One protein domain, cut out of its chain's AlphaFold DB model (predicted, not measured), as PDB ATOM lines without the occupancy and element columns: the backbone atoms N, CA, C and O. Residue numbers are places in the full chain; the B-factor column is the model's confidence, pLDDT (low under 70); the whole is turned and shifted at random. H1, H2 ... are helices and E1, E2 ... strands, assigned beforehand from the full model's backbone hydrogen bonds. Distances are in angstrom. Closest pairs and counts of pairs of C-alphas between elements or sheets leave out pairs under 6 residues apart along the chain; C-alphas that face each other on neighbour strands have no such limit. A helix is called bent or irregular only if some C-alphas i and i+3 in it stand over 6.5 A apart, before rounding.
ATOM      1  N   LEU A   2     183.612 -92.218 257.336       68.75
ATOM      2  CA  LEU A   2     182.429 -93.077 257.140       68.75
ATOM      3  C   LEU A   2     182.103 -93.950 258.373       68.75
ATOM      4  O   LEU A   2     180.959 -93.974 258.806       68.75
ATOM      5  N   ALA A   3     183.115 -94.554 259.013       73.56
ATOM      6  CA  ALA A   3     182.942 -95.389 260.211       73.56
ATOM      7  C   ALA A   3     182.346 -94.643 261.423       73.56
ATOM      8  O   ALA A   3     181.492 -95.181 262.116       73.56
ATOM      9  N   LEU A   4     182.741 -93.383 261.651       74.25
ATOM     10  CA  LEU A   4     182.198 -92.565 262.743       74.25
ATOM     11  C   LEU A   4     180.750 -92.138 262.463       74.25
ATOM     12  O   LEU A   4     179.920 -92.171 263.367       74.25
ATOM     13  N   LYS A   5     180.440 -91.761 261.211       77.44
ATOM     14  CA  LYS A   5     179.066 -91.444 260.788       77.44
ATOM     15  C   LYS A   5     178.150 -92.653 260.955       77.44
ATOM     16  O   LYS A   5     177.078 -92.505 261.528       77.44
ATOM     17  N   ARG A   6     178.619 -93.831 260.532       76.25
ATOM     18  CA  ARG A   6     177.939 -95.117 260.699       76.25
ATOM     19  C   ARG A   6     177.694 -95.422 262.173       76.25
ATOM     20  O   ARG A   6     176.546 -95.532 262.581       76.25
ATOM     21  N   TRP A   7     178.746 -95.437 262.994       82.12
ATOM     22  CA  TRP A   7     178.621 -95.661 264.437       82.12
ATOM     23  C   TRP A   7     177.578 -94.735 265.074       82.12
ATOM     24  O   TRP A   7     176.668 -95.209 265.745       82.12
ATOM     25  N   PHE A   8     177.660 -93.430 264.801       79.31
ATOM     26  CA  PHE A   8     176.741 -92.433 265.347       79.31
ATOM     27  C   PHE A   8     175.302 -92.585 264.816       79.31
ATOM     28  O   PHE A   8     174.352 -92.366 265.565       79.31
ATOM     29  N   ALA A   9     175.111 -92.977 263.551       78.62
ATOM     30  CA  ALA A   9     173.791 -93.226 262.969       78.62
ATOM     31  C   ALA A   9     173.080 -94.431 263.603       78.62
ATOM     32  O   ALA A   9     171.861 -94.410 263.765       78.62
ATOM     33  N   TRP A  10     173.828 -95.452 264.026       76.94
ATOM     34  CA  TRP A  10     173.276 -96.652 264.658       76.94
ATOM     35  C   TRP A  10     172.960 -96.489 266.153       76.94
ATOM     36  O   TRP A  10     172.192 -97.277 266.705       76.94
ATOM     37  N   GLN A  11     173.437 -95.421 266.800       80.00
ATOM     38  CA  GLN A  11     173.065 -95.121 268.185       80.00
ATOM     39  C   GLN A  11     171.602 -94.662 268.296       80.00
ATOM     40  O   GLN A  11     171.169 -93.710 267.641       80.00
ATOM     41  N   ARG A  12     170.826 -95.310 269.176       71.25
ATOM     42  CA  ARG A  12     169.426 -94.955 269.460       71.25
ATOM     43  C   ARG A  12     169.339 -94.092 270.717       71.25
ATOM     44  O   ARG A  12     169.160 -94.593 271.822       71.25
ATOM     45  N   TRP A  13     169.448 -92.777 270.544       78.12
ATOM     46  CA  TRP A  13     169.333 -91.819 271.646       78.12
ATOM     47  C   TRP A  13     168.033 -91.011 271.543       78.12
ATOM     48  O   TRP A  13     167.950 -90.066 270.751       78.12
ATOM     49  N   PRO A  14     167.001 -91.341 272.343       71.62
ATOM     50  CA  PRO A  14     165.683 -90.714 272.221       71.62
ATOM     51  C   PRO A  14     165.695 -89.217 272.564       71.62
ATOM     52  O   PRO A  14     164.857 -88.466 272.071       71.62
ATOM     53  N   TRP A  15     166.674 -88.760 273.347       77.69
ATOM     54  CA  TRP A  15     166.842 -87.367 273.772       77.69
ATOM     55  C   TRP A  15     167.469 -86.446 272.710       77.69
ATOM     56  O   TRP A  15     167.513 -85.232 272.911       77.69
ATOM     57  N   LEU A  16     167.940 -86.977 271.575       81.50
ATOM     58  CA  LEU A  16     168.477 -86.149 270.493       81.50
ATOM     59  C   LEU A  16     167.391 -85.266 269.855       81.50
ATOM     60  O   LEU A  16     166.253 -85.705 269.727       81.50
ATOM     61  N   PRO A  17     167.719 -84.057 269.362       86.06
ATOM     62  CA  PRO A  17     166.796 -83.244 268.573       86.06
ATOM     63  C   PRO A  17     166.163 -84.020 267.409       86.06
ATOM     64  O   PRO A  17     166.843 -84.799 266.741       86.06
ATOM     65  N   ALA A  18     164.891 -83.735 267.105       71.56
ATOM     66  CA  ALA A  18     164.135 -84.426 266.055       71.56
ATOM     67  C   ALA A  18     164.881 -84.479 264.712       71.56
ATOM     68  O   ALA A  18     165.014 -85.554 264.142       71.56
ATOM     69  N   ARG A  19     165.483 -83.361 264.281       75.62
ATOM     70  CA  ARG A  19     166.284 -83.294 263.045       75.62
ATOM     71  C   ARG A  19     167.452 -84.290 263.007       75.62
ATOM     72  O   ARG A  19     167.766 -84.818 261.950       75.62
ATOM     73  N   ILE A  20     168.098 -84.541 264.150       79.25
ATOM     74  CA  ILE A  20     169.234 -85.468 264.237       79.25
ATOM     75  C   ILE A  20     168.717 -86.901 264.203       79.25
ATOM     76  O   ILE A  20     169.273 -87.713 263.475       79.25
ATOM     77  N   ARG A  21     167.619 -87.200 264.905       75.75
ATOM     78  CA  ARG A  21     166.975 -88.521 264.833       75.75
ATOM     79  C   ARG A  21     166.482 -88.839 263.419       75.75
ATOM     80  O   ARG A  21     166.666 -89.962 262.968       75.75
ATOM     81  N   SER A  22     165.930 -87.856 262.702       68.38
ATOM     82  CA  SER A  22     165.551 -87.995 261.289       68.38
ATOM     83  C   SER A  22     166.765 -88.261 260.398       68.38
ATOM     84  O   SER A  22     166.717 -89.164 259.574       68.38
ATOM     85  N   TRP A  23     167.875 -87.542 260.596       83.19
ATOM     86  CA  TRP A  23     169.121 -87.818 259.872       83.19
ATOM     87  C   TRP A  23     169.678 -89.221 260.178       83.19
ATOM     88  O   TRP A  23     170.041 -89.939 259.253       83.19
ATOM     89  N   GLN A  24     169.692 -89.647 261.451       79.50
ATOM     90  CA  GLN A  24     170.116 -90.999 261.844       79.50
ATOM     91  C   GLN A  24     169.226 -92.068 261.201       79.50
ATOM     92  O   GLN A  24     169.718 -93.111 260.786       79.50
ATOM     93  N   HIS A  25     167.918 -91.812 261.118       73.12
ATOM     94  CA  HIS A  25     166.959 -92.696 260.458       73.12
ATOM     95  C   HIS A  25     167.234 -92.814 258.959       73.12
ATOM     96  O   HIS A  25     167.393 -93.928 258.480       73.12
ATOM     97  N   MET A  26     167.374 -91.690 258.248       74.12
ATOM     98  CA  MET A  26     167.689 -91.681 256.814       74.12
ATOM     99  C   MET A  26     168.989 -92.423 256.501       74.12
ATOM    100  O   MET A  26     169.007 -93.276 255.624       74.12
ATOM    101  N   PHE A  27     170.054 -92.161 257.265       79.38
ATOM    102  CA  PHE A  27     171.340 -92.826 257.054       79.38
ATOM    103  C   PHE A  27     171.250 -94.344 257.276       79.38
ATOM    104  O   PHE A  27     171.826 -95.116 256.517       79.38
ATOM    105  N   ARG A  28     170.516 -94.789 258.308       75.69
ATOM    106  CA  ARG A  28     170.280 -96.223 258.539       75.69
ATOM    107  C   ARG A  28     169.463 -96.851 257.416       75.69
ATOM    108  O   ARG A  28     169.771 -97.968 257.036       75.69
ATOM    109  N   VAL A  29     168.450 -96.151 256.901       71.50
ATOM    110  CA  VAL A  29     167.649 -96.620 255.761       71.50
ATOM    111  C   VAL A  29     168.538 -96.811 254.535       71.50
ATOM    112  O   VAL A  29     168.543 -97.907 253.996       71.50
ATOM    113  N   GLU A  30     169.332 -95.809 254.145       75.75
ATOM    114  CA  GLU A  30     170.262 -95.905 253.003       75.75
ATOM    115  C   GLU A  30     171.199 -97.115 253.133       75.75
ATOM    116  O   GLU A  30     171.325 -97.921 252.217       75.75
ATOM    117  N   GLU A  31     171.798 -97.295 254.310       75.12
ATOM    118  CA  GLU A  31     172.714 -98.408 254.561       75.12
ATOM    119  C   GLU A  31     172.012 -99.778 254.571       75.12
ATOM    120  O   GLU A  31     172.582-100.780 254.136       75.12
ATOM    121  N   VAL A  32     170.778 -99.831 255.081       71.06
ATOM    122  CA  VAL A  32     169.957-101.047 255.103       71.06
ATOM    123  C   VAL A  32     169.507-101.426 253.700       71.06
ATOM    124  O   VAL A  32     169.587-102.606 253.373       71.06
ATOM    125  N   VAL A  33     169.109-100.459 252.865       71.81
ATOM    126  CA  VAL A  33     168.792-100.710 251.451       71.81
ATOM    127  C   VAL A  33     169.986-101.369 250.778       71.81
ATOM    128  O   VAL A  33     169.854-102.478 250.277       71.81
ATOM    129  N   ASP A  34     171.166-100.752 250.833       71.75
ATOM    130  CA  ASP A  34     172.340-101.258 250.115       71.75
ATOM    131  C   ASP A  34     172.762-102.663 250.575       71.75
ATOM    132  O   ASP A  34     173.215-103.482 249.772       71.75
ATOM    133  N   ARG A  35     172.627-102.958 251.874       71.06
ATOM    134  CA  ARG A  35     173.088-104.223 252.463       71.06
ATOM    135  C   ARG A  35     172.062-105.348 252.373       71.06
ATOM    136  O   ARG A  35     172.448-106.506 252.223       71.06
ATOM    137  N   PHE A  36     170.784-105.024 252.517       68.75
ATOM    138  CA  PHE A  36     169.715-105.999 252.709       68.75
ATOM    139  C   PHE A  36     168.693-105.996 251.572       68.75
ATOM    140  O   PHE A  36     167.681-106.683 251.679       68.75
ATOM    141  N   TYR A  37     168.977-105.310 250.458       71.88
ATOM    142  CA  TYR A  37     168.119-105.286 249.270       71.88
ATOM    143  C   TYR A  37     167.558-106.665 248.867       71.88
ATOM    144  O   TYR A  37     166.351-106.759 248.658       71.88
ATOM    145  N   PRO A  38     168.348-107.764 248.824       72.88
ATOM    146  CA  PRO A  38     167.798-109.073 248.461       72.88
ATOM    147  C   PRO A  38     166.746-109.589 249.456       72.88
ATOM    148  O   PRO A  38     165.708-110.094 249.050       72.88
ATOM    149  N   GLN A  39     166.980-109.408 250.757       70.69
ATOM    150  CA  GLN A  39     166.047-109.818 251.814       70.69
ATOM    151  C   GLN A  39     164.800-108.934 251.818       70.69
ATOM    152  O   GLN A  39     163.696-109.404 252.076       70.69
ATOM    153  N   MET A  40     164.971-107.651 251.499       72.00
ATOM    154  CA  MET A  40     163.857-106.736 251.319       72.00
ATOM    155  C   MET A  40     162.974-107.146 250.139       72.00
ATOM    156  O   MET A  40     161.762-107.136 250.298       72.00
ATOM    157  N   LEU A  41     163.553-107.566 249.008       72.19
ATOM    158  CA  LEU A  41     162.796-108.092 247.865       72.19
ATOM    159  C   LEU A  41     162.020-109.369 248.219       72.19
ATOM    160  O   LEU A  41     160.871-109.524 247.812       72.19
ATOM    161  N   GLU A  42     162.620-110.281 248.988       73.62
ATOM    162  CA  GLU A  42     161.937-111.499 249.448       73.62
ATOM    163  C   GLU A  42     160.752-111.172 250.369       73.62
ATOM    164  O   GLU A  42     159.649-111.688 250.181       73.62
ATOM    165  N   LEU A  43     160.951-110.276 251.338       71.44
ATOM    166  CA  LEU A  43     159.890-109.804 252.233       71.44
ATOM    167  C   LEU A  43     158.822-108.993 251.482       71.44
ATOM    168  O   LEU A  43     157.647-109.022 251.850       71.44
ATOM    169  N   GLU A  44     159.200-108.296 250.411       73.31
ATOM    170  CA  GLU A  44     158.276-107.575 249.538       73.31
ATOM    171  C   GLU A  44     157.344-108.533 248.809       73.31
ATOM    172  O   GLU A  44     156.128-108.367 248.857       73.31
ATOM    173  N   GLN A  45     157.890-109.596 248.221       71.75
ATOM    174  CA  GLN A  45     157.089-110.644 247.588       71.75
ATOM    175  C   GLN A  45     156.122-111.314 248.576       71.75
ATOM    176  O   GLN A  45     155.006-111.659 248.201       71.75
ATOM    177  N   GLN A  46     156.523-111.465 249.841       70.69
ATOM    178  CA  GLN A  46     155.692-112.058 250.897       70.69
ATOM    179  C   GLN A  46     154.616-111.116 251.451       70.69
ATOM    180  O   GLN A  46     153.626-111.581 252.009       70.69
ATOM    181  N   SER A  47     154.819-109.804 251.336       68.56
ATOM    182  CA  SER A  47     153.895-108.774 251.831       68.56
ATOM    183  C   SER A  47     153.057-108.138 250.724       68.56
ATOM    184  O   SER A  47     152.271-107.230 250.992       68.56
ATOM    185  N   MET A  48     153.209-108.625 249.492       78.00
ATOM    186  CA  MET A  48     152.437-108.171 248.352       78.00
ATOM    187  C   MET A  48     150.983-108.612 248.490       78.00
ATOM    188  O   MET A  48     150.672-109.789 248.674       78.00
ATOM    189  N   MET A  49     150.092-107.641 248.379       82.31
ATOM    190  CA  MET A  49     148.658-107.837 248.364       82.31
ATOM    191  C   MET A  49     148.142-107.719 246.937       82.31
ATOM    192  O   MET A  49     148.534-106.821 246.189       82.31
ATOM    193  N   TYR A  50     147.227-108.619 246.594       84.44
ATOM    194  CA  TYR A  50     146.546-108.649 245.310       84.44
ATOM    195  C   TYR A  50     145.096-108.242 245.532       84.44
ATOM    196  O   TYR A  50     144.355-108.941 246.225       84.44
ATOM    197  N   LEU A  51     144.693-107.117 244.950       85.75
ATOM    198  CA  LEU A  51     143.296-106.708 244.911       85.75
ATOM    199  C   LEU A  51     142.789-106.860 243.479       85.75
ATOM    200  O   LEU A  51     143.245-106.171 242.568       85.75
ATOM    201  N   TRP A  52     141.849-107.782 243.296       86.00
ATOM    202  CA  TRP A  52     141.150-107.949 242.030       86.00
ATOM    203  C   TRP A  52     139.994-106.956 241.951       86.00
ATOM    204  O   TRP A  52     139.111-106.977 242.805       86.00
ATOM    205  N   ALA A  53     140.011-106.120 240.920       85.81
ATOM    206  CA  ALA A  53     138.933-105.216 240.564       85.81
ATOM    207  C   ALA A  53     138.120-105.839 239.426       85.81
ATOM    208  O   ALA A  53     138.553-105.869 238.265       85.81
ATOM    209  N   SER A  54     136.943-106.358 239.783       80.38
ATOM    210  CA  SER A  54     136.034-107.003 238.831       80.38
ATOM    211  C   SER A  54     135.568-106.010 237.757       80.38
ATOM    212  O   SER A  54     135.443-104.820 238.055       80.38
ATOM    213  N   PRO A  55     135.248-106.459 236.526       76.69
ATOM    214  CA  PRO A  55     134.798-105.555 235.475       76.69
ATOM    215  C   PRO A  55     133.568-104.702 235.804       76.69
ATOM    216  O   PRO A  55     133.408-103.610 235.260       76.69
ATOM    217  N   ASP A  56     132.726-105.193 236.714       79.50
ATOM    218  CA  ASP A  56     131.505-104.519 237.159       79.50
ATOM    219  C   ASP A  56     131.702-103.710 238.455       79.50
ATOM    220  O   ASP A  56     130.753-103.120 238.982       79.50
ATOM    221  N   GLU A  57     132.915-103.699 239.010       83.81
ATOM    222  CA  GLU A  57     133.200-103.013 240.261       83.81
ATOM    223  C   GLU A  57     133.400-101.508 240.029       83.81
ATOM    224  O   GLU A  57     134.219-101.100 239.201       83.81
ATOM    225  N   PRO A  58     132.674-100.639 240.756       84.94
ATOM    226  CA  PRO A  58     132.826 -99.208 240.579       84.94
ATOM    227  C   PRO A  58     134.189 -98.743 241.098       84.94
ATOM    228  O   PRO A  58     134.616 -99.126 242.188       84.94
ATOM    229  N   THR A  59     134.818 -97.815 240.373       85.81
ATOM    230  CA  THR A  59     136.099 -97.183 240.735       85.81
ATOM    231  C   THR A  59     136.140 -96.718 242.194       85.81
ATOM    232  O   THR A  59     137.136 -96.905 242.888       85.81
ATOM    233  N   THR A  60     135.032 -96.168 242.699       86.56
ATOM    234  CA  THR A  60     134.920 -95.701 244.087       86.56
ATOM    235  C   THR A  60     135.023 -96.824 245.119       86.56
ATOM    236  O   THR A  60     135.536 -96.583 246.205       86.56
ATOM    237  N   ALA A  61     134.541 -98.035 244.815       85.50
ATOM    238  CA  ALA A  61     134.668 -99.181 245.718       85.50
ATOM    239  C   ALA A  61     136.119 -99.671 245.779       85.50
ATOM    240  O   ALA A  61     136.640 -99.878 246.872       85.50
ATOM    241  N   ILE A  62     136.795 -99.728 244.627       86.31
ATOM    242  CA  ILE A  62     138.216-100.092 244.535       86.31
ATOM    243  C   ILE A  62     139.062 -99.100 245.344       86.31
ATOM    244  O   ILE A  62     139.819 -99.498 246.228       86.31
ATOM    245  N   LEU A  63     138.895 -97.795 245.103       86.56
ATOM    246  CA  LEU A  63     139.633 -96.744 245.814       86.56
ATOM    247  C   LEU A  63     139.344 -96.745 247.320       86.56
ATOM    248  O   LEU A  63     140.256 -96.507 248.115       86.56
ATOM    249  N   GLN A  64     138.106 -97.045 247.724       84.31
ATOM    250  CA  GLN A  64     137.764 -97.198 249.136       84.31
ATOM    251  C   GLN A  64     138.458 -98.417 249.756       84.31
ATOM    252  O   GLN A  64     138.994 -98.291 250.852       84.31
ATOM    253  N   GLY A  65     138.524 -99.554 249.056       83.25
ATOM    254  CA  GLY A  65     139.259-100.735 249.517       83.25
ATOM    255  C   GLY A  65     140.744-100.440 249.748       83.25
ATOM    256  O   GLY A  65     141.300-100.792 250.786       83.25
ATOM    257  N   ILE A  66     141.367 -99.689 248.834       83.69
ATOM    258  CA  ILE A  66     142.748 -99.216 249.000       83.69
ATOM    259  C   ILE A  66     142.869 -98.272 250.214       83.69
ATOM    260  O   ILE A  66     143.801 -98.372 251.016       83.69
ATOM    261  N   ALA A  67     141.919 -97.349 250.383       82.25
ATOM    262  CA  ALA A  67     141.902 -96.426 251.514       82.25
ATOM    263  C   ALA A  67     141.675 -97.126 252.865       82.25
ATOM    264  O   ALA A  67     142.205 -96.654 253.872       82.25
ATOM    265  N   ASP A  68     140.925 -98.227 252.904       80.81
ATOM    266  CA  ASP A  68     140.715 -99.038 254.104       80.81
ATOM    267  C   ASP A  68     141.999 -99.777 254.497       80.81
ATOM    268  O   ASP A  68     142.373 -99.771 255.673       80.81
ATOM    269  N   GLU A  69     142.735-100.299 253.511       77.12
ATOM    270  CA  GLU A  69     144.033-100.940 253.733       77.12
ATOM    271  C   GLU A  69     145.072 -99.947 254.260       77.12
ATOM    272  O   GLU A  69     145.819-100.229 255.206       77.12
ATOM    273  N   PHE A  70     145.112 -98.738 253.692       74.06
ATOM    274  CA  PHE A  70     146.080 -97.724 254.103       74.06
ATOM    275  C   PHE A  70     145.641 -96.907 255.323       74.06
ATOM    276  O   PHE A  70     146.500 -96.432 256.080       74.06
ATOM    277  N   GLY A  71     144.340 -96.876 255.597       64.31
ATOM    278  CA  GLY A  71     143.670 -96.135 256.656       64.31
ATOM    279  C   GLY A  71     143.409 -94.683 256.264       64.31
ATOM    280  O   GLY A  71     144.347 -93.972 255.944       64.31
ATOM    281  N   SER A  72     142.159 -94.218 256.381       59.97
ATOM    282  CA  SER A  72     141.606 -92.958 255.831       59.97
ATOM    283  C   SER A  72     142.184 -91.613 256.327       59.97
ATOM    284  O   SER A  72     141.589 -90.559 256.081       59.97
ATOM    285  N   ARG A  73     143.281 -91.599 257.100       55.06
ATOM    286  CA  ARG A  73     143.768 -90.395 257.801       55.06
ATOM    287  C   ARG A  73     145.296 -90.281 257.840       55.06
ATOM    288  O   ARG A  73     145.974 -91.301 257.957       55.06
ATOM    289  N   PRO A  74     145.843 -89.046 257.875       56.91
ATOM    290  CA  PRO A  74     147.269 -88.816 258.096       56.91
ATOM    291  C   PRO A  74     147.754 -89.434 259.413       56.91
ATOM    292  O   PRO A  74     147.110 -89.291 260.458       56.91
ATOM    293  N   ARG A  75     148.914 -90.098 259.379       61.00
ATOM    294  CA  ARG A  75     149.538 -90.716 260.558       61.00
ATOM    295  C   ARG A  75     150.407 -89.711 261.314       61.00
ATOM    296  O   ARG A  75     151.104 -88.897 260.720       61.00
ATOM    297  N   ALA A  76     150.394 -89.793 262.646       51.41
ATOM    298  CA  ALA A  76     151.139 -88.877 263.517       51.41
ATOM    299  C   ALA A  76     152.660 -89.146 263.553       51.41
ATOM    300  O   ALA A  76     153.426 -88.279 263.970       51.41
ATOM    301  N   GLN A  77     153.102 -90.336 263.135       56.59
ATOM    302  CA  GLN A  77     154.512 -90.694 262.980       56.59
ATOM    303  C   GLN A  77     154.724 -91.226 261.567       56.59
ATOM    304  O   GLN A  77     154.084 -92.198 261.177       56.59
ATOM    305  N   ILE A  78     155.611 -90.567 260.823       60.16
ATOM    306  CA  ILE A  78     156.008 -90.958 259.473       60.16
ATOM    307  C   ILE A  78     157.439 -91.467 259.590       60.16
ATOM    308  O   ILE A  78     158.376 -90.683 259.779       60.16
ATOM    309  N   TYR A  79     157.609 -92.783 259.540       61.34
ATOM    310  CA  TYR A  79     158.931 -93.354 259.318       61.34
ATOM    311  C   TYR A  79     159.277 -93.160 257.842       61.34
ATOM    312  O   TYR A  79     158.419 -93.342 256.983       61.34
ATOM    313  N   ALA A  80     160.526 -92.800 257.525       61.88
ATOM    314  CA  ALA A  80     160.942 -92.638 256.122       61.88
ATOM    315  C   ALA A  80     160.806 -93.935 255.306       61.88
ATOM    316  O   ALA A  80     160.828 -93.901 254.084       61.88
ATOM    317  N   SER A  81     160.670 -95.068 255.993       65.81
ATOM    318  CA  SER A  81     160.415 -96.375 255.418       65.81
ATOM    319  C   SER A  81     158.953 -96.599 255.023       65.81
ATOM    320  O   SER A  81     158.735 -97.445 254.166       65.81
ATOM    321  N   ASP A  82     157.971 -95.881 255.603       73.31
ATOM    322  CA  ASP A  82     156.514 -96.099 255.427       73.31
ATOM    323  C   ASP A  82     156.028 -95.668 254.031       73.31
ATOM    324  O   ASP A  82     155.283 -94.699 253.856       73.31
ATOM    325  N   CYS A  83     156.522 -96.382 253.025       76.88
ATOM    326  CA  CYS A  83     156.237 -96.233 251.611       76.88
ATOM    327  C   CYS A  83     155.366 -97.386 251.122       76.88
ATOM    328  O   CYS A  83     155.415 -98.502 251.649       76.88
ATOM    329  N   ILE A  84     154.593 -97.099 250.087       81.69
ATOM    330  CA  ILE A  84     153.724 -98.044 249.407       81.69
ATOM    331  C   ILE A  84     153.914 -97.914 247.904       81.69
ATOM    332  O   ILE A  84     154.097 -96.812 247.380       81.69
ATOM    333  N   SER A  85     153.877 -99.056 247.232       86.75
ATOM    334  CA  SER A  85     153.877 -99.154 245.779       86.75
ATOM    335  C   SER A  85     152.564 -99.778 245.339       86.75
ATOM    336  O   SER A  85     152.135-100.778 245.914       86.75
ATOM    337  N   ILE A  86     151.919 -99.181 244.345       89.62
ATOM    338  CA  ILE A  86     150.689 -99.678 243.737       89.62
ATOM    339  C   ILE A  86     150.948 -99.782 242.245       89.62
ATOM    340  O   ILE A  86     151.278 -98.785 241.608       89.62
ATOM    341  N   ASN A  87     150.774-100.973 241.684       90.56
ATOM    342  CA  ASN A  87     150.827-101.191 240.243       90.56
ATOM    343  C   ASN A  87     149.455-101.655 239.773       90.56
ATOM    344  O   ASN A  87     148.906-102.611 240.317       90.56
ATOM    345  N   VAL A  88     148.909-100.974 238.770       91.44
ATOM    346  CA  VAL A  88     147.612-101.300 238.176       91.44
ATOM    347  C   VAL A  88     147.874-102.017 236.863       91.44
ATOM    348  O   VAL A  88     148.401-101.416 235.925       91.44
ATOM    349  N   VAL A  89     147.524-103.297 236.791       90.88
ATOM    350  CA  VAL A  89     147.756-104.128 235.608       90.88
ATOM    351  C   VAL A  89     146.448-104.689 235.073       90.88
ATOM    352  O   VAL A  89     145.552-105.054 235.831       90.88
ATOM    353  N   GLU A  90     146.334-104.767 233.754       89.75
ATOM    354  CA  GLU A  90     145.281-105.552 233.119       89.75
ATOM    355  C   GLU A  90     145.524-107.034 233.348       89.75
ATOM    356  O   GLU A  90     146.633-107.535 233.149       89.75
ATOM    357  N   CYS A  91     144.469-107.736 233.734       87.75
ATOM    358  CA  CYS A  91     144.536-109.152 234.034       87.75
ATOM    359  C   CYS A  91     143.180-109.778 233.693       87.75
ATOM    360  O   CYS A  91     142.137-109.187 233.962       87.75
ATOM    361  N   SER A  92     143.169-110.947 233.058       87.69
ATOM    362  CA  SER A  92     141.927-111.701 232.867       87.69
ATOM    363  C   SER A  92     141.483-112.361 234.174       87.69
ATOM    364  O   SER A  92     142.291-112.613 235.063       87.69
ATOM    365  N   GLU A  93     140.200-112.705 234.283       86.06
ATOM    366  CA  GLU A  93     139.662-113.392 235.469       86.06
ATOM    367  C   GLU A  93     140.392-114.720 235.745       86.06
ATOM    368  O   GLU A  93     140.782-114.999 236.873       86.06
ATOM    369  N   GLN A  94     140.711-115.485 234.694       88.62
ATOM    370  CA  GLN A  94     141.485-116.722 234.820       88.62
ATOM    371  C   GLN A  94     142.908-116.477 235.352       88.62
ATOM    372  O   GLN A  94     143.456-117.299 236.081       88.62
ATOM    373  N   GLU A  95     143.546-115.374 234.962       88.62
ATOM    374  CA  GLU A  95     144.867-114.994 235.468       88.62
ATOM    375  C   GLU A  95     144.784-114.505 236.922       88.62
ATOM    376  O   GLU A  95     145.648-114.847 237.733       88.62
ATOM    377  N   ALA A  96     143.720-113.783 237.281       86.00
ATOM    378  CA  ALA A  96     143.452-113.366 238.651       86.00
ATOM    379  C   ALA A  96     143.270-114.572 239.588       86.00
ATOM    380  O   ALA A  96     143.919-114.627 240.634       86.00
ATOM    381  N   ASP A  97     142.485-115.572 239.176       87.88
ATOM    382  CA  ASP A  97     142.289-116.820 239.925       87.88
ATOM    383  C   ASP A  97     143.616-117.551 240.170       87.88
ATOM    384  O   ASP A  97     143.888-118.045 241.266       87.88
ATOM    385  N   ARG A  98     144.484-117.591 239.153       88.06
ATOM    386  CA  ARG A  98     145.807-118.221 239.248       88.06
ATOM    387  C   ARG A  98     146.724-117.483 240.222       88.06
ATOM    388  O   ARG A  98     147.375-118.139 241.034       88.06
ATOM    389  N   LEU A  99     146.747-116.145 240.196       81.56
ATOM    390  CA  LEU A  99     147.501-115.345 241.178       81.56
ATOM    391  C   LEU A  99     146.993-115.592 242.600       81.56
ATOM    392  O   LEU A  99     147.792-115.801 243.509       81.56
ATOM    393  N   GLN A 100     145.673-115.624 242.792       81.38
ATOM    394  CA  GLN A 100     145.063-115.905 244.094       81.38
ATOM    395  C   GLN A 100     145.350-117.332 244.587       81.38
ATOM    396  O   GLN A 100     145.466-117.555 245.792       81.38
ATOM    397  N   ALA A 101     145.528-118.289 243.672       85.19
ATOM    398  CA  ALA A 101     145.984-119.644 243.975       85.19
ATOM    399  C   ALA A 101     147.497-119.739 244.281       85.19
ATOM    400  O   ALA A 101     147.992-120.823 244.595       85.19
ATOM    401  N   GLY A 102     148.236-118.624 244.208       80.88
ATOM    402  CA  GLY A 102     149.674-118.560 244.462       80.88
ATOM    403  C   GLY A 102     150.539-118.973 243.269       80.88
ATOM    404  O   GLY A 102     151.736-119.214 243.434       80.88
ATOM    405  N   GLU A 103     149.965-119.074 242.067       84.19
ATOM    406  CA  GLU A 103     150.746-119.330 240.862       84.19
ATOM    407  C   GLU A 103     151.505-118.077 240.423       84.19
ATOM    408  O   GLU A 103     150.965-116.974 240.369       84.19
ATOM    409  N   SER A 104     152.764-118.260 240.031       80.06
ATOM    410  CA  SER A 104     153.555-117.213 239.388       80.06
ATOM    411  C   SER A 104     153.467-117.341 237.871       80.06
ATOM    412  O   SER A 104     153.715-118.408 237.307       80.06
ATOM    413  N   PHE A 105     153.166-116.241 237.190       81.38
ATOM    414  CA  PHE A 105     153.256-116.141 235.736       81.38
ATOM    415  C   PHE A 105     153.671-114.731 235.324       81.38
ATOM    416  O   PHE A 105     153.649-113.795 236.119       81.38
ATOM    417  N   HIS A 106     154.101-114.601 234.074       82.19
ATOM    418  CA  HIS A 106     154.580-113.341 233.534       82.19
ATOM    419  C   HIS A 106     153.458-112.629 232.778       82.19
ATOM    420  O   HIS A 106     152.850-113.215 231.881       82.19
ATOM    421  N   LEU A 107     153.211-111.372 233.139       80.06
ATOM    422  CA  LEU A 107     152.391-110.438 232.375       80.06
ATOM    423  C   LEU A 107     153.317-109.569 231.518       80.06
ATOM    424  O   LEU A 107     154.402-109.205 231.965       80.06
ATOM    425  N   GLY A 108     152.896-109.259 230.292       79.75
ATOM    426  CA  GLY A 108     153.638-108.347 229.420       79.75
ATOM    427  C   GLY A 108     153.590-106.904 229.928       79.75
ATOM    428  O   GLY A 108     152.596-106.482 230.520       79.75
ATOM    429  N   ASP A 109     154.647-106.134 229.664       80.81
ATOM    430  CA  ASP A 109     154.760-104.728 230.088       80.81
ATOM    431  C   ASP A 109     153.639-103.834 229.522       80.81
ATOM    432  O   ASP A 109     153.285-102.816 230.114       80.81
ATOM    433  N   ASP A 110     153.040-104.223 228.392       85.56
ATOM    434  CA  ASP A 110     151.910-103.544 227.748       85.56
ATOM    435  C   ASP A 110     150.618-103.578 228.579       85.56
ATOM    436  O   ASP A 110     149.688-102.815 228.312       85.56
ATOM    437  N   ARG A 111     150.566-104.437 229.601       86.38
ATOM    438  CA  ARG A 111     149.431-104.583 230.517       86.38
ATOM    439  C   ARG A 111     149.483-103.626 231.700       86.38
ATOM    440  O   ARG A 111     148.483-103.495 232.404       86.38
ATOM    441  N   LEU A 112     150.606-102.949 231.938       89.19
ATOM    442  CA  LEU A 112     150.724-101.969 233.014       89.19
ATOM    443  C   LEU A 112     149.978-100.682 232.636       89.19
ATOM    444  O   LEU A 112     150.397 -99.934 231.755       89.19
ATOM    445  N   ARG A 113     148.879-100.394 233.339       89.00
ATOM    446  CA  ARG A 113     148.131 -99.136 233.194       89.00
ATOM    447  C   ARG A 113     148.838 -97.972 233.877       89.00
ATOM    448  O   ARG A 113     148.751 -96.839 233.409       89.00
ATOM    449  N   GLY A 114     149.556 -98.261 234.954       89.50
ATOM    450  CA  GLY A 114     150.418 -97.305 235.624       89.50
ATOM    451  C   GLY A 114     150.852 -97.790 236.995       89.50
ATOM    452  O   GLY A 114     150.427 -98.842 237.478       89.50
ATOM    453  N   SER A 115     151.726 -97.007 237.607       91.06
ATOM    454  CA  SER A 115     152.230 -97.267 238.942       91.06
ATOM    455  C   SER A 115     152.310 -95.983 239.749       91.06
ATOM    456  O   SER A 115     152.488 -94.887 239.213       91.06
ATOM    457  N   TRP A 116     152.181 -96.132 241.057       90.56
ATOM    458  CA  TRP A 116     152.421 -95.067 242.009       90.56
ATOM    459  C   TRP A 116     153.275 -95.599 243.151       90.56
ATOM    460  O   TRP A 116     152.988 -96.648 243.722       90.56
ATOM    461  N   LEU A 117     154.329 -94.856 243.475       86.75
ATOM    462  CA  LEU A 117     155.198 -95.098 244.615       86.75
ATOM    463  C   LEU A 117     155.221 -93.825 245.445       86.75
ATOM    464  O   LEU A 117     155.581 -92.758 244.948       86.75
ATOM    465  N   GLY A 118     154.880 -93.942 246.718       82.50
ATOM    466  CA  GLY A 118     154.888 -92.795 247.608       82.50
ATOM    467  C   GLY A 118     154.826 -93.196 249.065       82.50
ATOM    468  O   GLY A 118     154.644 -94.361 249.413       82.50
ATOM    469  N   HIS A 119     154.975 -92.209 249.941       78.94
ATOM    470  CA  HIS A 119     154.704 -92.433 251.352       78.94
ATOM    471  C   HIS A 119     153.222 -92.734 251.563       78.94
ATOM    472  O   HIS A 119     152.350 -92.138 250.925       78.94
ATOM    473  N   ARG A 120     152.924 -93.639 252.495       76.94
ATOM    474  CA  ARG A 120     151.550 -94.071 252.774       76.94
ATOM    475  C   ARG A 120     150.634 -92.916 253.189       76.94
ATOM    476  O   ARG A 120     149.453 -92.921 252.860       76.94
ATOM    477  N   ASP A 121     151.163 -91.895 253.861       75.38
ATOM    478  CA  ASP A 121     150.416 -90.687 254.244       75.38
ATOM    479  C   ASP A 121     150.045 -89.791 253.048       75.38
ATOM    480  O   ASP A 121     149.087 -89.018 253.131       75.38
ATOM    481  N   ARG A 122     150.775 -89.907 251.933       79.06
ATOM    482  CA  ARG A 122     150.517 -89.193 250.677       79.06
ATOM    483  C   ARG A 122     149.422 -89.831 249.842       79.06
ATOM    484  O   ARG A 122     148.945 -89.181 248.916       79.06
ATOM    485  N   TRP A 123     148.963 -91.033 250.194       82.25
ATOM    486  CA  TRP A 123     147.847 -91.685 249.510       82.25
ATOM    487  C   TRP A 123     146.637 -90.749 249.358       82.25
ATOM    488  O   TRP A 123     146.139 -90.568 248.255       82.25
ATOM    489  N   PHE A 124     146.236 -90.062 250.433       73.56
ATOM    490  CA  PHE A 124     145.055 -89.182 250.439       73.56
ATOM    491  C   PHE A 124     145.206 -87.879 249.663       73.56
ATOM    492  O   PHE A 124     144.212 -87.208 249.412       73.56
ATOM    493  N   TRP A 125     146.439 -87.482 249.361       73.38
ATOM    494  CA  TRP A 125     146.735 -86.179 248.769       73.38
ATOM    495  C   TRP A 125     147.220 -86.276 247.331       73.38
ATOM    496  O   TRP A 125     147.170 -85.290 246.609       73.38
ATOM    497  N   GLU A 126     147.772 -87.425 246.957       83.94
ATOM    498  CA  GLU A 126     148.475 -87.611 245.695       83.94
ATOM    499  C   GLU A 126     148.188 -88.993 245.117       83.94
ATOM    500  O   GLU A 126     147.786 -89.098 243.966       83.94
ATOM    501  N   GLY A 127     148.345 -90.053 245.917       84.00
ATOM    502  CA  GLY A 127     148.191 -91.422 245.419       84.00
ATOM    503  C   GLY A 127     146.803 -91.703 244.847       84.00
ATOM    504  O   GLY A 127     146.694 -92.298 243.780       84.00
ATOM    505  N   HIS A 128     145.758 -91.203 245.507       84.75
ATOM    506  CA  HIS A 128     144.382 -91.279 245.031       84.75
ATOM    507  C   HIS A 128     144.229 -90.675 243.626       84.75
ATOM    508  O   HIS A 128     143.782 -91.357 242.708       84.75
ATOM    509  N   ASP A 129     144.673 -89.429 243.445       87.38
ATOM    510  CA  ASP A 129     144.520 -88.677 242.193       87.38
ATOM    511  C   ASP A 129     145.391 -89.241 241.059       87.38
ATOM    512  O   ASP A 129     145.092 -89.047 239.880       87.38
ATOM    513  N   VAL A 130     146.468 -89.955 241.403       89.88
ATOM    514  CA  VAL A 130     147.309 -90.674 240.438       89.88
ATOM    515  C   VAL A 130     146.664 -91.993 240.007       89.88
ATOM    516  O   VAL A 130     146.678 -92.304 238.818       89.88
ATOM    517  N   ILE A 131     146.100 -92.769 240.939       89.69
ATOM    518  CA  ILE A 131     145.536 -94.096 240.649       89.69
ATOM    519  C   ILE A 131     144.142 -94.015 240.019       89.69
ATOM    520  O   ILE A 131     143.852 -94.794 239.114       89.69
ATOM    521  N   GLU A 132     143.283 -93.084 240.443       88.62
ATOM    522  CA  GLU A 132     141.897 -92.981 239.959       88.62
ATOM    523  C   GLU A 132     141.784 -92.966 238.416       88.62
ATOM    524  O   GLU A 132     141.021 -93.773 237.871       88.62
ATOM    525  N   PRO A 133     142.574 -92.168 237.665       88.31
ATOM    526  CA  PRO A 133     142.531 -92.178 236.202       88.31
ATOM    527  C   PRO A 133     142.950 -93.514 235.568       88.31
ATOM    528  O   PRO A 133     142.543 -93.805 234.442       88.31
ATOM    529  N   MET A 134     143.759 -94.323 236.262       88.50
ATOM    530  CA  MET A 134     144.266 -95.611 235.766       88.50
ATOM    531  C   MET A 134     143.210 -96.720 235.829       88.50
ATOM    532  O   MET A 134     143.307 -97.695 235.085       88.50
ATOM    533  N   LEU A 135     142.201 -96.570 236.693       85.12
ATOM    534  CA  LEU A 135     141.152 -97.570 236.894       85.12
ATOM    535  C   LEU A 135     140.082 -97.546 235.793       85.12
ATOM    536  O   LEU A 135     139.438 -98.563 235.549       85.12
ATOM    537  N   ALA A 136     139.940 -96.421 235.082       69.62
ATOM    538  CA  ALA A 136     138.890 -96.164 234.093       69.62
ATOM    539  C   ALA A 136     137.443 -96.323 234.649       69.62
ATOM    540  O   ALA A 136     137.234 -96.870 235.729       69.62
ATOM    541  N   PRO A 137     136.404 -95.837 233.939       62.06
ATOM    542  CA  PRO A 137     135.012 -95.949 234.402       62.06
ATOM    543  C   PRO A 137     134.436 -97.372 234.335       62.06
ATOM    544  O   PRO A 137     133.430 -97.639 234.977       62.06
ATOM    545  N   ASN A 138     135.053 -98.244 233.528       59.97
ATOM    546  CA  ASN A 138     134.702 -99.652 233.324       59.97
ATOM    547  C   ASN A 138     136.016-100.457 233.263       59.97
ATOM    548  O   ASN A 138     136.526-100.697 232.158       59.97
ATOM    549  N   PRO A 139     136.633-100.779 234.411       64.44
ATOM    550  CA  PRO A 139     137.877-101.541 234.437       64.44
ATOM    551  C   PRO A 139     137.674-102.862 233.683       64.44
ATOM    552  O   PRO A 139     136.744-103.597 233.956       64.44
ATOM    553  N   SER A 140     138.488-103.191 232.680       66.62
ATOM    554  CA  SER A 140     138.338-104.456 231.931       66.62
ATOM    555  C   SER A 140     139.085-105.597 232.622       66.62
ATOM    556  O   SER A 140     139.958-106.205 232.014       66.62
ATOM    557  N   GLY A 141     138.771-105.844 233.896       77.38
ATOM    558  CA  GLY A 141     139.529-106.769 234.734       77.38
ATOM    559  C   GLY A 141     140.902-106.196 235.081       77.38
ATOM    560  O   GLY A 141     141.840-106.230 234.282       77.38
ATOM    561  N   LEU A 142     141.014-105.613 236.274       86.44
ATOM    562  CA  LEU A 142     142.265-105.025 236.745       86.44
ATOM    563  C   LEU A 142     142.753-105.762 237.984       86.44
ATOM    564  O   LEU A 142     141.990-106.043 238.902       86.44
ATOM    565  N   MET A 143     144.053-106.019 238.032       87.06
ATOM    566  CA  MET A 143     144.729-106.455 239.242       87.06
ATOM    567  C   MET A 143     145.542-105.288 239.791       87.06
ATOM    568  O   MET A 143     146.329-104.667 239.076       87.06
ATOM    569  N   LEU A 144     145.354-104.993 241.071       87.75
ATOM    570  CA  LEU A 144     146.166-104.034 241.795       87.75
ATOM    571  C   LEU A 144     147.174-104.805 242.641       87.75
ATOM    572  O   LEU A 144     146.803-105.575 243.528       87.75
ATOM    573  N   LEU A 145     148.451-104.583 242.348       86.69
ATOM    574  CA  LEU A 145     149.577-105.123 243.096       86.69
ATOM    575  C   LEU A 145     150.021-104.070 244.100       86.69
ATOM    576  O   LEU A 145     150.570-103.035 243.712       86.69
ATOM    577  N   ILE A 146     149.766-104.331 245.374       86.12
ATOM    578  CA  ILE A 146     150.040-103.401 246.463       86.12
ATOM    579  C   ILE A 146     151.183-103.964 247.303       86.12
ATOM    580  O   ILE A 146     151.089-105.063 247.839       86.12
ATOM    581  N   SER A 147     152.263-103.199 247.435       81.12
ATOM    582  CA  SER A 147     153.434-103.555 248.238       81.12
ATOM    583  C   SER A 147     153.627-102.553 249.374       81.12
ATOM    584  O   SER A 147     153.603-101.335 249.163       81.12
ATOM    585  N   HIS A 148     153.800-103.072 250.594       77.31
ATOM    586  CA  HIS A 148     154.054-102.287 251.801       77.31
ATOM    587  C   HIS A 148     155.538-102.329 252.137       77.31
ATOM    588  O   HIS A 148     156.026-103.250 252.789       77.31
ATOM    589  N   VAL A 149     156.253-101.276 251.768       68.56
ATOM    590  CA  VAL A 149     157.706-101.232 251.919       68.56
ATOM    591  C   VAL A 149     158.115-100.901 253.369       68.56
ATOM    592  O   VAL A 149     159.146-101.359 253.858       68.56
ATOM    593  N   GLY A 150     157.270-100.181 254.115       67.44
ATOM    594  CA  GLY A 150     157.537 -99.767 255.504       67.44
ATOM    595  C   GLY A 150     157.763-100.883 256.515       67.44
ATOM    596  O   GLY A 150     158.822-100.911 257.145       67.44
ATOM    597  N   PRO A 151     156.815-101.817 256.676       66.88
ATOM    598  CA  PRO A 151     156.971-102.934 257.598       66.88
ATOM    599  C   PRO A 151     158.195-103.806 257.293       66.88
ATOM    600  O   PRO A 151     158.805-104.325 258.223       66.88
ATOM    601  N   ILE A 152     158.582-103.934 256.018       67.69
ATOM    602  CA  ILE A 152     159.781-104.669 255.590       67.69
ATOM    603  C   ILE A 152     161.036-103.998 256.147       67.69
ATOM    604  O   ILE A 152     161.849-104.635 256.814       67.69
ATOM    605  N   PHE A 153     161.172-102.689 255.927       65.75
ATOM    606  CA  PHE A 153     162.267-101.903 256.489       65.75
ATOM    607  C   PHE A 153     162.304-101.974 258.009       65.75
ATOM    608  O   PHE A 153     163.374-102.164 258.583       65.75
ATOM    609  N   ASP A 154     161.156-101.823 258.668       66.38
ATOM    610  CA  ASP A 154     161.086-101.847 260.125       66.38
ATOM    611  C   ASP A 154     161.493-103.219 260.671       66.38
ATOM    612  O   ASP A 154     162.215-103.279 261.663       66.38
ATOM    613  N   GLN A 155     161.117-104.314 260.003       67.75
ATOM    614  CA  GLN A 155     161.565-105.662 260.353       67.75
ATOM    615  C   GLN A 155     163.078-105.821 260.188       67.75
ATOM    616  O   GLN A 155     163.731-106.310 261.106       67.75
ATOM    617  N   VAL A 156     163.657-105.366 259.074       67.50
ATOM    618  CA  VAL A 156     165.108-105.465 258.830       67.50
ATOM    619  C   VAL A 156     165.907-104.561 259.782       67.50
ATOM    620  O   VAL A 156     166.945-104.963 260.295       67.50
ATOM    621  N   ILE A 157     165.412-103.361 260.095       64.50
ATOM    622  CA  ILE A 157     166.027-102.438 261.068       64.50
ATOM    623  C   ILE A 157     165.853-102.935 262.516       64.50
ATOM    624  O   ILE A 157     166.650-102.592 263.400       64.50
ATOM    625  N   ALA A 158     164.776-103.674 262.800       64.19
ATOM    626  CA  ALA A 158     164.512-104.260 264.110       64.19
ATOM    627  C   ALA A 158     165.309-105.541 264.353       64.19
ATOM    628  O   ALA A 158     165.570-105.850 265.519       64.19
ATOM    629  N   GLN A 159     165.716-106.253 263.297       62.50
ATOM    630  CA  GLN A 159     166.671-107.341 263.435       62.50
ATOM    631  C   GLN A 159     167.940-106.768 264.079       62.50
ATOM    632  O   GLN A 159     168.473-105.758 263.602       62.50
TER     633      GLN A 159
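AT A GLANCE: This is residues 2 to 159 of the 174 residues of an uncharacterized protein of Chloroflexia bacterium SDU3-3 (UniProt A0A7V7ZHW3). A twisted four-stranded sheet is covered on one face by H3 and H5, side by side, and partly by H4 on the other; beyond one end of its strands H6 leads on to H2a and H1, an arm of crossed helices that makes the shape long. The 158 printed residues hold, in order, H1 H2 E1 H3 E2 H4 E3 H5 E4 H6, with the antiparallel sheet running E1 E4 E2 E3. The class is mixed, helices and strands. The whole is elongated, 56 by 31 by 23 A, and only just loose, close to compact, with a radius of gyration of the C-alphas of 18.3 A.

IN THESE COORDINATES: Find C-alpha 2 at (182.429, -93.077, 257.140), where H1, residues 2 to 10, begins. H2, residues 18 to 47, was assigned as one helix by its hydrogen bonds but is bent: C-alphas 35 and 38 are 8.2 A apart. Its arms are H2a, 18 to 35, 25.6 A, and H2b, 38 to 47, about perpendicular at 79 degrees. Next come E1, 49 to 53; H3, 59 to 70, 16.7 A; E2, 83 to 90, 23.4 A; H4, 93 to 100; and E3, 112 to 119, 21.0 A. H5, 120 to 135, 19.3 A, has a kink of 64 degrees near residue 127 and is only just irregular, C-alphas 125 and 128 being 6.7 A apart. E4, 142 to 148, 19.3 A, precedes H6, 149 to 158, which ends at (164.512, -104.260, 264.110).

HOW THE PARTS SIT: In the sheet, look for N 51 and O 144 at 3.0 A between E1 and E4, N 87 and O 145 at 2.9 A between E4 and E2, and N 86 and O 116 at 2.8 A between E2 and E3. E1, H3, E2 and E3, H5, E4 are split strand-helix-strand units, each with another strand between its two, and both crossovers are right-handed. There are three layers, helices on both faces: H3 and H5 on one, H2b and H4 on the other. H5 lies over E2 and E3 at a height over the sheet of 8.9 A. H3 touches H5, closest at the C-alphas of Thr 59 and Leu 135, 6.4 A, at a shallow tilt of 25 degrees, opposite ways. H6 touches H2b, closest at the C-alphas of Leu 43 and Ile 152, 6.1 A. H2a touches H6 with residues 28 to 32 alone, closest at the C-alphas of Val 32 and Ile 157, 7.3 A. H1 touches H2a, closest at the C-alphas of Ala 9 and Gln 24, 4.4 A. Every O i to N i+4 pair is within hydrogen-bond range in H1, H2a, H2b, H3, H4 and H6, and 6 of 12 in H5.

THE WHOLE: The C-alphas farthest apart, of Leu 4 and Asp 56, are 58.0 A apart. The printed part has no cut; the links H3 to E2 and H4 to E3 are long, and residues 14 to 19, of which 18 and 19 belong to H2a, stand free. The mean pLDDT of the printed part is 77.7; among the residues under 70 are 71 to 81, 136 to 140 and 149 to 159.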